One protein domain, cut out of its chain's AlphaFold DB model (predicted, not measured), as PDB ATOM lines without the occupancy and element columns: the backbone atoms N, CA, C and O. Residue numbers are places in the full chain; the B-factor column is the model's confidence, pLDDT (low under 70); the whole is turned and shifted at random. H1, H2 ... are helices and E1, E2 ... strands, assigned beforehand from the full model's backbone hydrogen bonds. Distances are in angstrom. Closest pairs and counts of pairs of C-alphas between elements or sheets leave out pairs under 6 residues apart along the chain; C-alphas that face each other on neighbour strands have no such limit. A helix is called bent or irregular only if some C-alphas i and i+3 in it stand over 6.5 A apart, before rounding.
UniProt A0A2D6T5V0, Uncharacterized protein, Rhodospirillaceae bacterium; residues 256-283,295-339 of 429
ATOM      1  N   THR A 256      51.651  23.689 287.114       95.62
ATOM      2  CA  THR A 256      51.870  22.566 286.189       95.62
ATOM      3  C   THR A 256      52.642  23.002 284.936       95.62
ATOM      4  O   THR A 256      53.489  22.256 284.457       95.62
ATOM      5  N   ALA A 257      52.377  24.203 284.412       95.88
ATOM      6  CA  ALA A 257      53.050  24.735 283.227       95.88
ATOM      7  C   ALA A 257      54.539  25.035 283.475       95.88
ATOM      8  O   ALA A 257      55.384  24.687 282.639       95.88
ATOM      9  N   ILE A 258      54.876  25.629 284.629       96.38
ATOM     10  CA  ILE A 258      56.277  25.824 285.032       96.38
ATOM     11  C   ILE A 258      56.938  24.455 285.224       96.38
ATOM     12  O   ILE A 258      57.970  24.176 284.605       96.38
ATOM     13  N   GLY A 259      56.307  23.582 286.012       95.56
ATOM     14  CA  GLY A 259      56.796  22.240 286.310       95.56
ATOM     15  C   GLY A 259      58.170  22.253 286.982       95.56
ATOM     16  O   GLY A 259      58.460  23.121 287.799       95.56
ATOM     17  N   GLU A 260      59.037  21.314 286.604       95.75
ATOM     18  CA  GLU A 260      60.393  21.161 287.163       95.75
ATOM     19  C   GLU A 260      61.284  22.403 287.015       95.75
ATOM     20  O   GLU A 260      62.205  22.587 287.805       95.75
ATOM     21  N   THR A 261      60.994  23.294 286.059       95.81
ATOM     22  CA  THR A 261      61.731  24.557 285.898       95.81
ATOM     23  C   THR A 261      61.622  25.450 287.140       95.81
ATOM     24  O   THR A 261      62.502  26.269 287.377       95.81
ATOM     25  N   LEU A 262      60.598  25.249 287.977       96.38
ATOM     26  CA  LEU A 262      60.441  25.953 289.250       96.38
ATOM     27  C   LEU A 262      61.645  25.732 290.180       96.38
ATOM     28  O   LEU A 262      61.994  26.627 290.935       96.38
ATOM     29  N   MET A 263      62.316  24.577 290.078       95.00
ATOM     30  CA  MET A 263      63.504  24.243 290.874       95.00
ATOM     31  C   MET A 263      64.761  25.026 290.476       95.00
ATOM     32  O   MET A 263      65.780  24.904 291.149       95.00
ATOM     33  N   LEU A 264      64.717  25.758 289.360       94.12
ATOM     34  CA  LEU A 264      65.831  26.565 288.859       94.12
ATOM     35  C   LEU A 264      65.713  28.037 289.268       94.12
ATOM     36  O   LEU A 264      66.601  28.823 288.956       94.12
ATOM     37  N   ILE A 265      64.606  28.419 289.908       95.94
ATOM     38  CA  ILE A 265      64.370  29.788 290.348       95.94
ATOM     39  C   ILE A 265      64.951  29.938 291.751       95.94
ATOM     40  O   ILE A 265      64.526  29.243 292.670       95.94
ATOM     41  N   GLU A 266      65.914  30.842 291.907       93.06
ATOM     42  CA  GLU A 266      66.507  31.174 293.209       93.06
ATOM     43  C   GLU A 266      65.801  32.370 293.862       93.06
ATOM     44  O   GLU A 266      65.595  32.380 295.071       93.06
ATOM     45  N   ASP A 267      65.395  33.353 293.054       95.31
ATOM     46  CA  ASP A 267      64.750  34.586 293.508       95.31
ATOM     47  C   ASP A 267      63.216  34.414 293.617       95.31
ATOM     48  O   ASP A 267      62.548  34.209 292.594       95.31
ATOM     49  N   PRO A 268      62.621  34.524 294.822       97.56
ATOM     50  CA  PRO A 268      61.173  34.463 295.013       97.56
ATOM     51  C   PRO A 268      60.393  35.497 294.183       97.56
ATOM     52  O   PRO A 268      59.274  35.211 293.747       97.56
ATOM     53  N   GLU A 269      60.966  36.673 293.901       97.50
ATOM     54  CA  GLU A 269      60.293  37.712 293.110       97.50
ATOM     55  C   GLU A 269      60.052  37.277 291.663       97.50
ATOM     56  O   GLU A 269      59.044  37.642 291.058       97.50
ATOM     57  N   VAL A 270      60.910  36.416 291.109       97.19
ATOM     58  CA  VAL A 270      60.694  35.834 289.776       97.19
ATOM     59  C   VAL A 270      59.432  34.969 289.758       97.19
ATOM     60  O   VAL A 270      58.680  34.978 288.781       97.19
ATOM     61  N   VAL A 271      59.145  34.248 290.847       97.81
ATOM     62  CA  VAL A 271      57.911  33.457 290.974       97.81
ATOM     63  C   VAL A 271      56.685  34.367 291.037       97.81
ATOM     64  O   VAL A 271      55.682  34.090 290.373       97.81
ATOM     65  N   ARG A 272      56.769  35.478 291.782       97.88
ATOM     66  CA  ARG A 272      55.694  36.483 291.844       97.88
ATOM     67  C   ARG A 272      55.465  37.138 290.480       97.88
ATOM     68  O   ARG A 272      54.314  37.254 290.059       97.88
ATOM     69  N   ALA A 273      56.533  37.449 289.746       97.56
ATOM     70  CA  ALA A 273      56.471  37.967 288.381       97.56
ATOM     71  C   ALA A 273      55.811  36.974 287.408       97.56
ATOM     72  O   ALA A 273      54.918  37.355 286.657       97.56
ATOM     73  N   LEU A 274      56.153  35.678 287.461       97.56
ATOM     74  CA  LEU A 274      55.428  34.638 286.705       97.56
ATOM     75  C   LEU A 274      53.949  34.558 287.105       97.56
ATOM     76  O   LEU A 274      53.092  34.193 286.299       97.56
ATOM     77  N   GLY A 275      53.643  34.900 288.352       96.12
ATOM     78  CA  GLY A 275      52.290  34.966 288.867       96.12
ATOM     79  C   GLY A 275      51.412  36.021 288.199       96.12
ATOM     80  O   GLY A 275      50.204  35.808 288.096       96.12
ATOM     81  N   THR A 276      51.977  37.102 287.660       96.81
ATOM     82  CA  THR A 276      51.199  38.147 286.964       96.81
ATOM     83  C   THR A 276      50.737  37.718 285.569       96.81
ATOM     84  O   THR A 276      49.867  38.348 284.968       96.81
ATOM     85  N   TRP A 277      51.285  36.618 285.046       97.12
ATOM     86  CA  TRP A 277      51.023  36.159 283.691       97.12
ATOM     87  C   TRP A 277      49.602  35.594 283.525       97.12
ATOM     88  O   TRP A 277      49.090  34.846 284.364       97.12
ATOM     89  N   GLU A 278      48.970  35.913 282.390       95.00
ATOM     90  CA  GLU A 278      47.568  35.575 282.134       95.00
ATOM     91  C   GLU A 278      47.294  34.061 282.060       95.00
ATOM     92  O   GLU A 278      48.075  33.262 281.524       95.00
ATOM     93  N   VAL A 279      46.099  33.679 282.519       95.38
ATOM     94  CA  VAL A 279      45.514  32.343 282.344       95.38
ATOM     95  C   VAL A 279      44.206  32.493 281.583       95.38
ATOM     96  O   VAL A 279      43.305  33.198 282.030       95.38
ATOM     97  N   LYS A 280      44.089  31.817 280.439       92.94
ATOM     98  CA  LYS A 280      42.882  31.836 279.605       92.94
ATOM     99  C   LYS A 280      42.177  30.492 279.701       92.94
ATOM    100  O   LYS A 280      42.794  29.448 279.489       92.94
ATOM    101  N   GLU A 281      40.889  30.511 280.029       88.81
ATOM    102  CA  GLU A 281      40.040  29.323 279.923       88.81
ATOM    103  C   GLU A 281      39.814  29.022 278.436       88.81
ATOM    104  O   GLU A 281      39.475  29.912 277.657       88.81
ATOM    105  N   THR A 282      40.061  27.781 278.032       84.31
ATOM    106  CA  THR A 282      39.825  27.302 276.668       84.31
ATOM    107  C   THR A 282      38.590  26.417 276.623       84.31
ATOM    108  O   THR A 282      38.168  25.862 277.643       84.31
ATOM    109  N   ASP A 283      38.001  26.296 275.429       76.31
ATOM    110  CA  ASP A 283      36.770  25.535 275.243       76.31
ATOM    111  C   ASP A 283      36.888  24.123 275.836       76.31
ATOM    112  O   ASP A 283      37.890  23.424 275.631       76.31
ATOM    113  N   ASN A 295      39.574  23.412 280.419       84.31
ATOM    114  CA  ASN A 295      40.988  23.463 280.106       84.31
ATOM    115  C   ASN A 295      41.453  24.905 280.268       84.31
ATOM    116  O   ASN A 295      40.690  25.846 280.059       84.31
ATOM    117  N   TYR A 296      42.704  25.068 280.668       90.88
ATOM    118  CA  TYR A 296      43.308  26.376 280.846       90.88
ATOM    119  C   TYR A 296      44.600  26.393 280.055       90.88
ATOM    120  O   TYR A 296      45.393  25.460 280.159       90.88
ATOM    121  N   THR A 297      44.805  27.449 279.283       92.06
ATOM    122  CA  THR A 297      46.078  27.729 278.631       92.06
ATOM    123  C   THR A 297      46.714  28.889 279.368       92.06
ATOM    124  O   THR A 297      46.120  29.959 279.508       92.06
ATOM    125  N   THR A 298      47.917  28.662 279.879       95.50
ATOM    126  CA  THR A 298      48.668  29.693 280.599       95.50
ATOM    127  C   THR A 298      49.632  30.380 279.650       95.50
ATOM    128  O   THR A 298      50.157  29.755 278.724       95.50
ATOM    129  N   ARG A 299      49.917  31.660 279.895       96.00
ATOM    130  CA  ARG A 299      50.992  32.339 279.170       96.00
ATOM    131  C   ARG A 299      52.344  31.656 279.410       96.00
ATOM    132  O   ARG A 299      53.134  31.563 278.482       96.00
ATOM    133  N   ILE A 300      52.558  31.082 280.596       96.94
ATOM    134  CA  ILE A 300      53.768  30.319 280.948       96.94
ATOM    135  C   ILE A 300      54.008  29.191 279.947       96.94
ATOM    136  O   ILE A 300      55.087  29.085 279.375       96.94
ATOM    137  N   GLU A 301      52.982  28.381 279.690       95.44
ATOM    138  CA  GLU A 301      53.056  27.278 278.732       95.44
ATOM    139  C   GLU A 301      53.354  27.771 277.309       95.44
ATOM    140  O   GLU A 301      54.157  27.166 276.599       95.44
ATOM    141  N   GLN A 302      52.754  28.893 276.899       95.12
ATOM    142  CA  GLN A 302      52.990  29.488 275.582       95.12
ATOM    143  C   GLN A 302      54.438  29.964 275.424       95.12
ATOM    144  O   GLN A 302      55.107  29.566 274.471       95.12
ATOM    145  N   VAL A 303      54.941  30.772 276.362       95.62
ATOM    146  CA  VAL A 303      56.316  31.295 276.316       95.62
ATOM    147  C   VAL A 303      57.321  30.148 276.386       95.62
ATOM    148  O   VAL A 303      58.248  30.091 275.580       95.62
ATOM    149  N   LYS A 304      57.098  29.178 277.279       95.44
ATOM    150  CA  LYS A 304      57.935  27.979 277.402       95.44
ATOM    151  C   LYS A 304      57.969  27.162 276.112       95.44
ATOM    152  O   LYS A 304      59.029  26.677 275.734       95.44
ATOM    153  N   LYS A 305      56.845  27.040 275.398       94.81
ATOM    154  CA  LYS A 305      56.784  26.354 274.098       94.81
ATOM    155  C   LYS A 305      57.628  27.053 273.026       94.81
ATOM    156  O   LYS A 305      58.274  26.364 272.243       94.81
ATOM    157  N   HIS A 306      57.623  28.384 272.993       94.12
ATOM    158  CA  HIS A 306      58.394  29.171 272.025       94.12
ATOM    159  C   HIS A 306      59.897  29.190 272.352       94.12
ATOM    160  O   HIS A 306      60.735  28.899 271.495       94.12
ATOM    161  N   LEU A 307      60.259  29.439 273.615       93.31
ATOM    162  CA  LEU A 307      61.660  29.464 274.047       93.31
ATOM    163  C   LEU A 307      62.294  28.067 274.126       93.31
ATOM    164  O   LEU A 307      63.495  27.921 273.916       93.31
ATOM    165  N   GLY A 308      61.510  27.020 274.386       92.94
ATOM    166  CA  GLY A 308      62.011  25.654 274.498       92.94
ATOM    167  C   GLY A 308      63.069  25.530 275.597       92.94
ATOM    168  O   GLY A 308      62.800  25.810 276.764       92.94
ATOM    169  N   MET A 309      64.284  25.120 275.219       91.38
ATOM    170  CA  MET A 309      65.401  24.934 276.158       91.38
ATOM    171  C   MET A 309      65.936  26.244 276.749       91.38
ATOM    172  O   MET A 309      66.650  26.201 277.746       91.38
ATOM    173  N   ASP A 310      65.593  27.393 276.164       91.19
ATOM    174  CA  ASP A 310      66.036  28.703 276.645       91.19
ATOM    175  C   ASP A 310      65.078  29.312 277.679       91.19
ATOM    176  O   ASP A 310      65.423  30.300 278.321       91.19
ATOM    177  N   PHE A 311      63.906  28.708 277.920       94.81
ATOM    178  CA  PHE A 311      62.960  29.197 278.930       94.81
ATOM    179  C   PHE A 311      63.579  29.347 280.336       94.81
ATOM    180  O   PHE A 311      63.352  30.381 280.956       94.81
ATOM    181  N   PRO A 312      64.410  28.412 280.845       94.19
ATOM    182  CA  PRO A 312      65.100  28.610 282.119       94.19
ATOM    183  C   PRO A 312      66.007  29.843 282.148       94.19
ATOM    184  O   PRO A 312      66.110  30.489 283.182       94.19
ATOM    185  N   LYS A 313      66.636  30.205 281.020       91.12
ATOM    186  CA  LYS A 313      67.518  31.380 280.952       91.12
ATOM    187  C   LYS A 313      66.736  32.675 281.147       91.12
ATOM    188  O   LYS A 313      67.231  33.560 281.830       91.12
ATOM    189  N   LEU A 314      65.496  32.744 280.644       92.69
ATOM    190  CA  LEU A 314      64.597  33.876 280.898       92.69
ATOM    191  C   LEU A 314      64.366  34.073 282.402       92.69
ATOM    192  O   LEU A 314      64.307  35.203 282.867       92.69
ATOM    193  N   LEU A 315      64.256  32.989 283.170       93.56
ATOM    194  CA  LEU A 315      64.018  33.077 284.614       93.56
ATOM    195  C   LEU A 315      65.238  33.607 285.381       93.56
ATOM    196  O   LEU A 315      65.081  34.185 286.449       93.56
ATOM    197  N   LEU A 316      66.440  33.457 284.815       89.81
ATOM    198  CA  LEU A 316      67.687  33.997 285.367       89.81
ATOM    199  C   LEU A 316      67.898  35.482 285.026       89.81
ATOM    200  O   LEU A 316      68.794  36.117 285.577       89.81
ATOM    201  N   CYS A 317      67.085  36.045 284.127       86.69
ATOM    202  CA  CYS A 317      67.156  37.453 283.737       86.69
ATOM    203  C   CYS A 317      66.594  38.416 284.804       86.69
ATOM    204  O   CYS A 317      66.797  39.622 284.688       86.69
ATOM    205  N   GLY A 318      65.917  37.897 285.835       89.44
ATOM    206  CA  GLY A 318      65.351  38.675 286.941       89.44
ATOM    207  C   GLY A 318      63.849  38.975 286.802       89.44
ATOM    208  O   GLY A 318      63.259  38.764 285.736       89.44
ATOM    209  N   PRO A 319      63.207  39.461 287.881       93.44
ATOM    210  CA  PRO A 319      61.750  39.577 287.970       93.44
ATOM    211  C   PRO A 319      61.153  40.574 286.972       93.44
ATOM    212  O   PRO A 319      60.142  40.263 286.347       93.44
ATOM    213  N   GLU A 320      61.794  41.727 286.750       89.19
ATOM    214  CA  GLU A 320      61.294  42.761 285.827       89.19
ATOM    215  C   GLU A 320      61.175  42.240 284.386       89.19
ATOM    216  O   GLU A 320      60.184  42.475 283.694       89.19
ATOM    217  N   VAL A 321      62.176  41.479 283.937       88.75
ATOM    218  CA  VAL A 321      62.233  40.935 282.572       88.75
ATOM    219  C   VAL A 321      61.261  39.780 282.408       88.75
ATOM    220  O   VAL A 321      60.615  39.653 281.369       88.75
ATOM    221  N   VAL A 322      61.103  38.962 283.447       94.31
ATOM    222  CA  VAL A 322      60.079  37.919 283.486       94.31
ATOM    223  C   VAL A 322      58.683  38.547 283.440       94.31
ATOM    224  O   VAL A 322      57.836  38.096 282.675       94.31
ATOM    225  N   GLU A 323      58.422  39.626 284.171       94.19
ATOM    226  CA  GLU A 323      57.147  40.344 284.090       94.19
ATOM    227  C   GLU A 323      56.907  40.942 282.690       94.19
ATOM    228  O   GLU A 323      55.813  40.825 282.129       94.19
ATOM    229  N   GLU A 324      57.931  41.547 282.080       91.06
ATOM    230  CA  GLU A 324      57.865  42.059 280.707       91.06
ATOM    231  C   GLU A 324      57.574  40.942 279.692       91.06
ATOM    232  O   GLU A 324      56.691  41.097 278.846       91.06
ATOM    233  N   ALA A 325      58.226  39.785 279.828       92.44
ATOM    234  CA  ALA A 325      58.047  38.635 278.945       92.44
ATOM    235  C   ALA A 325      56.627  38.059 278.955       92.44
ATOM    236  O   ALA A 325      56.168  37.502 277.952       92.44
ATOM    237  N   GLY A 326      55.883  38.261 280.046       93.62
ATOM    238  CA  GLY A 326      54.457  37.948 280.103       93.62
ATOM    239  C   GLY A 326      53.627  38.718 279.067       93.62
ATOM    240  O   GLY A 326      52.593  38.214 278.620       93.62
ATOM    241  N   ARG A 327      54.097  39.902 278.646       93.56
ATOM    242  CA  ARG A 327      53.422  40.819 277.712       93.56
ATOM    243  C   ARG A 327      53.925  40.733 276.274       93.56
ATOM    244  O   ARG A 327      53.232  41.224 275.385       93.56
ATOM    245  N   TRP A 328      55.082  40.114 276.032       93.12
ATOM    246  CA  TRP A 328      55.596  39.932 274.674       93.12
ATOM    247  C   TRP A 328      54.617  39.124 273.827       93.12
ATOM    248  O   TRP A 328      53.922  38.245 274.337       93.12
ATOM    249  N   LYS A 329      54.565  39.382 272.526       93.94
ATOM    250  CA  LYS A 329      53.864  38.550 271.546       93.94
ATOM    251  C   LYS A 329      54.713  37.335 271.162       93.94
ATOM    252  O   LYS A 329      55.876  37.206 271.532       93.94
ATOM    253  N   ASN A 330      54.119  36.381 270.451       91.69
ATOM    254  CA  ASN A 330      54.824  35.147 270.086       91.69
ATOM    255  C   ASN A 330      55.942  35.389 269.057       91.69
ATOM    256  O   ASN A 330      56.992  34.766 269.148       91.69
ATOM    257  N   ASP A 331      55.730  36.299 268.110       91.75
ATOM    258  CA  ASP A 331      56.734  36.778 267.154       91.75
ATOM    259  C   ASP A 331      57.872  37.542 267.845       91.75
ATOM    260  O   ASP A 331      59.040  37.327 267.529       91.75
ATOM    261  N   GLU A 332      57.542  38.359 268.845       92.44
ATOM    262  CA  GLU A 332      58.521  39.046 269.697       92.44
ATOM    263  C   GLU A 332      59.411  38.032 270.449       92.44
ATOM    264  O   GLU A 332      60.637  38.142 270.433       92.44
ATOM    265  N   ILE A 333      58.828  36.965 271.010       92.38
ATOM    266  CA  ILE A 333      59.601  35.899 271.674       92.38
ATOM    267  C   ILE A 333      60.575  35.212 270.714       92.38
ATOM    268  O   ILE A 333      61.722  34.976 271.089       92.38
ATOM    269  N   GLU A 334      60.151  34.890 269.491       89.88
ATOM    270  CA  GLU A 334      61.041  34.249 268.513       89.88
ATOM    271  C   GLU A 334      62.206  35.165 268.111       89.88
ATOM    272  O   GLU A 334      63.325  34.680 267.946       89.88
ATOM    273  N   ARG A 335      61.982  36.485 268.022       90.56
ATOM    274  CA  ARG A 335      63.049  37.460 267.734       90.56
ATOM    275  C   ARG A 335      64.068  37.549 268.868       90.56
ATOM    276  O   ARG A 335      65.270  37.508 268.616       90.56
ATOM    277  N   ILE A 336      63.614  37.634 270.122       90.25
ATOM    278  CA  ILE A 336      64.527  37.800 271.266       90.25
ATOM    279  C   ILE A 336      65.211  36.497 271.691       90.25
ATOM    280  O   ILE A 336      66.264  36.536 272.329       90.25
ATOM    281  N   LYS A 337      64.659  35.337 271.314       90.31
ATOM    282  CA  LYS A 337      65.180  34.006 271.663       90.31
ATOM    283  C   LYS A 337      66.670  33.840 271.369       90.31
ATOM    284  O   LYS A 337      67.377  33.253 272.180       90.31
ATOM    285  N   PHE A 338      67.142  34.372 270.242       88.94
ATOM    286  CA  PHE A 338      68.557  34.317 269.867       88.94
ATOM    287  C   PHE A 338      69.455  35.080 270.852       88.94
ATOM    288  O   PHE A 338      70.542  34.616 271.181       88.94
ATOM    289  N   TYR A 339      68.984  36.217 271.362       90.19
ATOM    290  CA  TYR A 339      69.753  37.087 272.251       90.19
ATOM    291  C   TYR A 339      69.630  36.717 273.725       90.19
ATOM    292  O   TYR A 339      70.521  37.043 274.501       90.19
TER     293      TYR A 339
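Overview. This is residues 256 to 283 and 295 to 339 of the 429 residues of an uncharacterized protein of Rhodospirillaceae bacterium (UniProt A0A2D6T5V0). Three helices, H1, H3 and H5, make a loose row with the kinked H3 in the middle, and a side-by-side pair of helices, H2 and H4, packs on H3 through H4. A small two-stranded ribbon, E1 and E2, reaches out from one end of the helices, with E2 leading straight into H3. The printed part has 73 residues, with five named helices and two named strands in the order H1, H2, E1, E2, H3, H4, H5; the sheet E1 - E2 is antiparallel, and the class is mostly helix. The whole is compact, with a radius of gyration of the C-alphas of 11.6 A, and spans 34 by 27 by 20 A along its three main axes.

Arrangement. From the first printed residue, H1, residues 256 to 264, touches H3, residues 299 to 315, and the C-alphas of Ala 257 and Glu 301 are the closest, 5.2 A apart. These two helices run the same way at a shallow tilt of 10 degrees. H2, residues 268 to 275, is apart from H1, but only just, with 8.1 A between their closest C-alphas. H2 touches H4, residues 319 to 325, the same way at a shallow tilt of 23 degrees, and their closest C-alphas, those of Val 270 and Pro 319, are 4.3 A apart. H2 and H3 are close but not clearly touching, with the C-alphas of Val 270 and Leu 315 closest at 6.7 A. E1, residues 279 to 282, and E2, residues 295 to 298, are antiparallel neighbours at 147 degrees; N 280 and O 297 are 2.9 A apart, and N 297 and O 280 are 2.8 A apart, both within hydrogen-bond range. H3 is the hub, touching H1, H4 and H5, residues 330 to 337. It has a kink of 121 degrees near residue 309. H3 touches H4 at a steep tilt of 48 degrees, opposite ways, with the C-alphas of Leu 315 and Val 322 closest at 6.3 A. H3 touches H5 with residues 303 to 310 alone, the same way at a shallow tilt of 6 degrees, and the C-alphas of Leu 307 and Lys 337 are closest at 6.2 A. H4 and H5 are close but not clearly touching, while H1 is apart from both. In H2, H4 and H5 every O i to N i+4 pair is within hydrogen-bond range; in H3 7 of 13 are, and in H1 0 of 5, beside 5 of 6 O i to N i+3 pairs.

Along the chain. H1 begins at C-alpha 256, (51.870, 22.566, 286.189), and measures 14.8 A from first to last C-alpha. It is irregular, with C-alphas 257 and 260 standing 9.1 A apart. H2 measures 10.8 A, E1 9.5 A and E2 9.9 A. H3 begins at C-alpha 299, (50.992, 32.339, 279.170), and measures 14.1 A; it is irregular too, with C-alphas 306 and 309 standing 9.2 A apart. H4 measures 9.8 A, and H5 measures 10.5 A and ends at C-alpha 337, (65.180, 34.006, 271.663).

Size, cuts and confidence. The two C-alphas farthest apart are those of Glu 266 and Asp 283, at 35.2 A. Residues 284 to 294 are cut out, and C-alphas 283 and 295 are 6.8 A apart across the cut, which lies in the link from E1 to E2. Of the links that are printed whole, none is long. The mean pLDDT of the printed part is 93.2, and no printed residue is under 70.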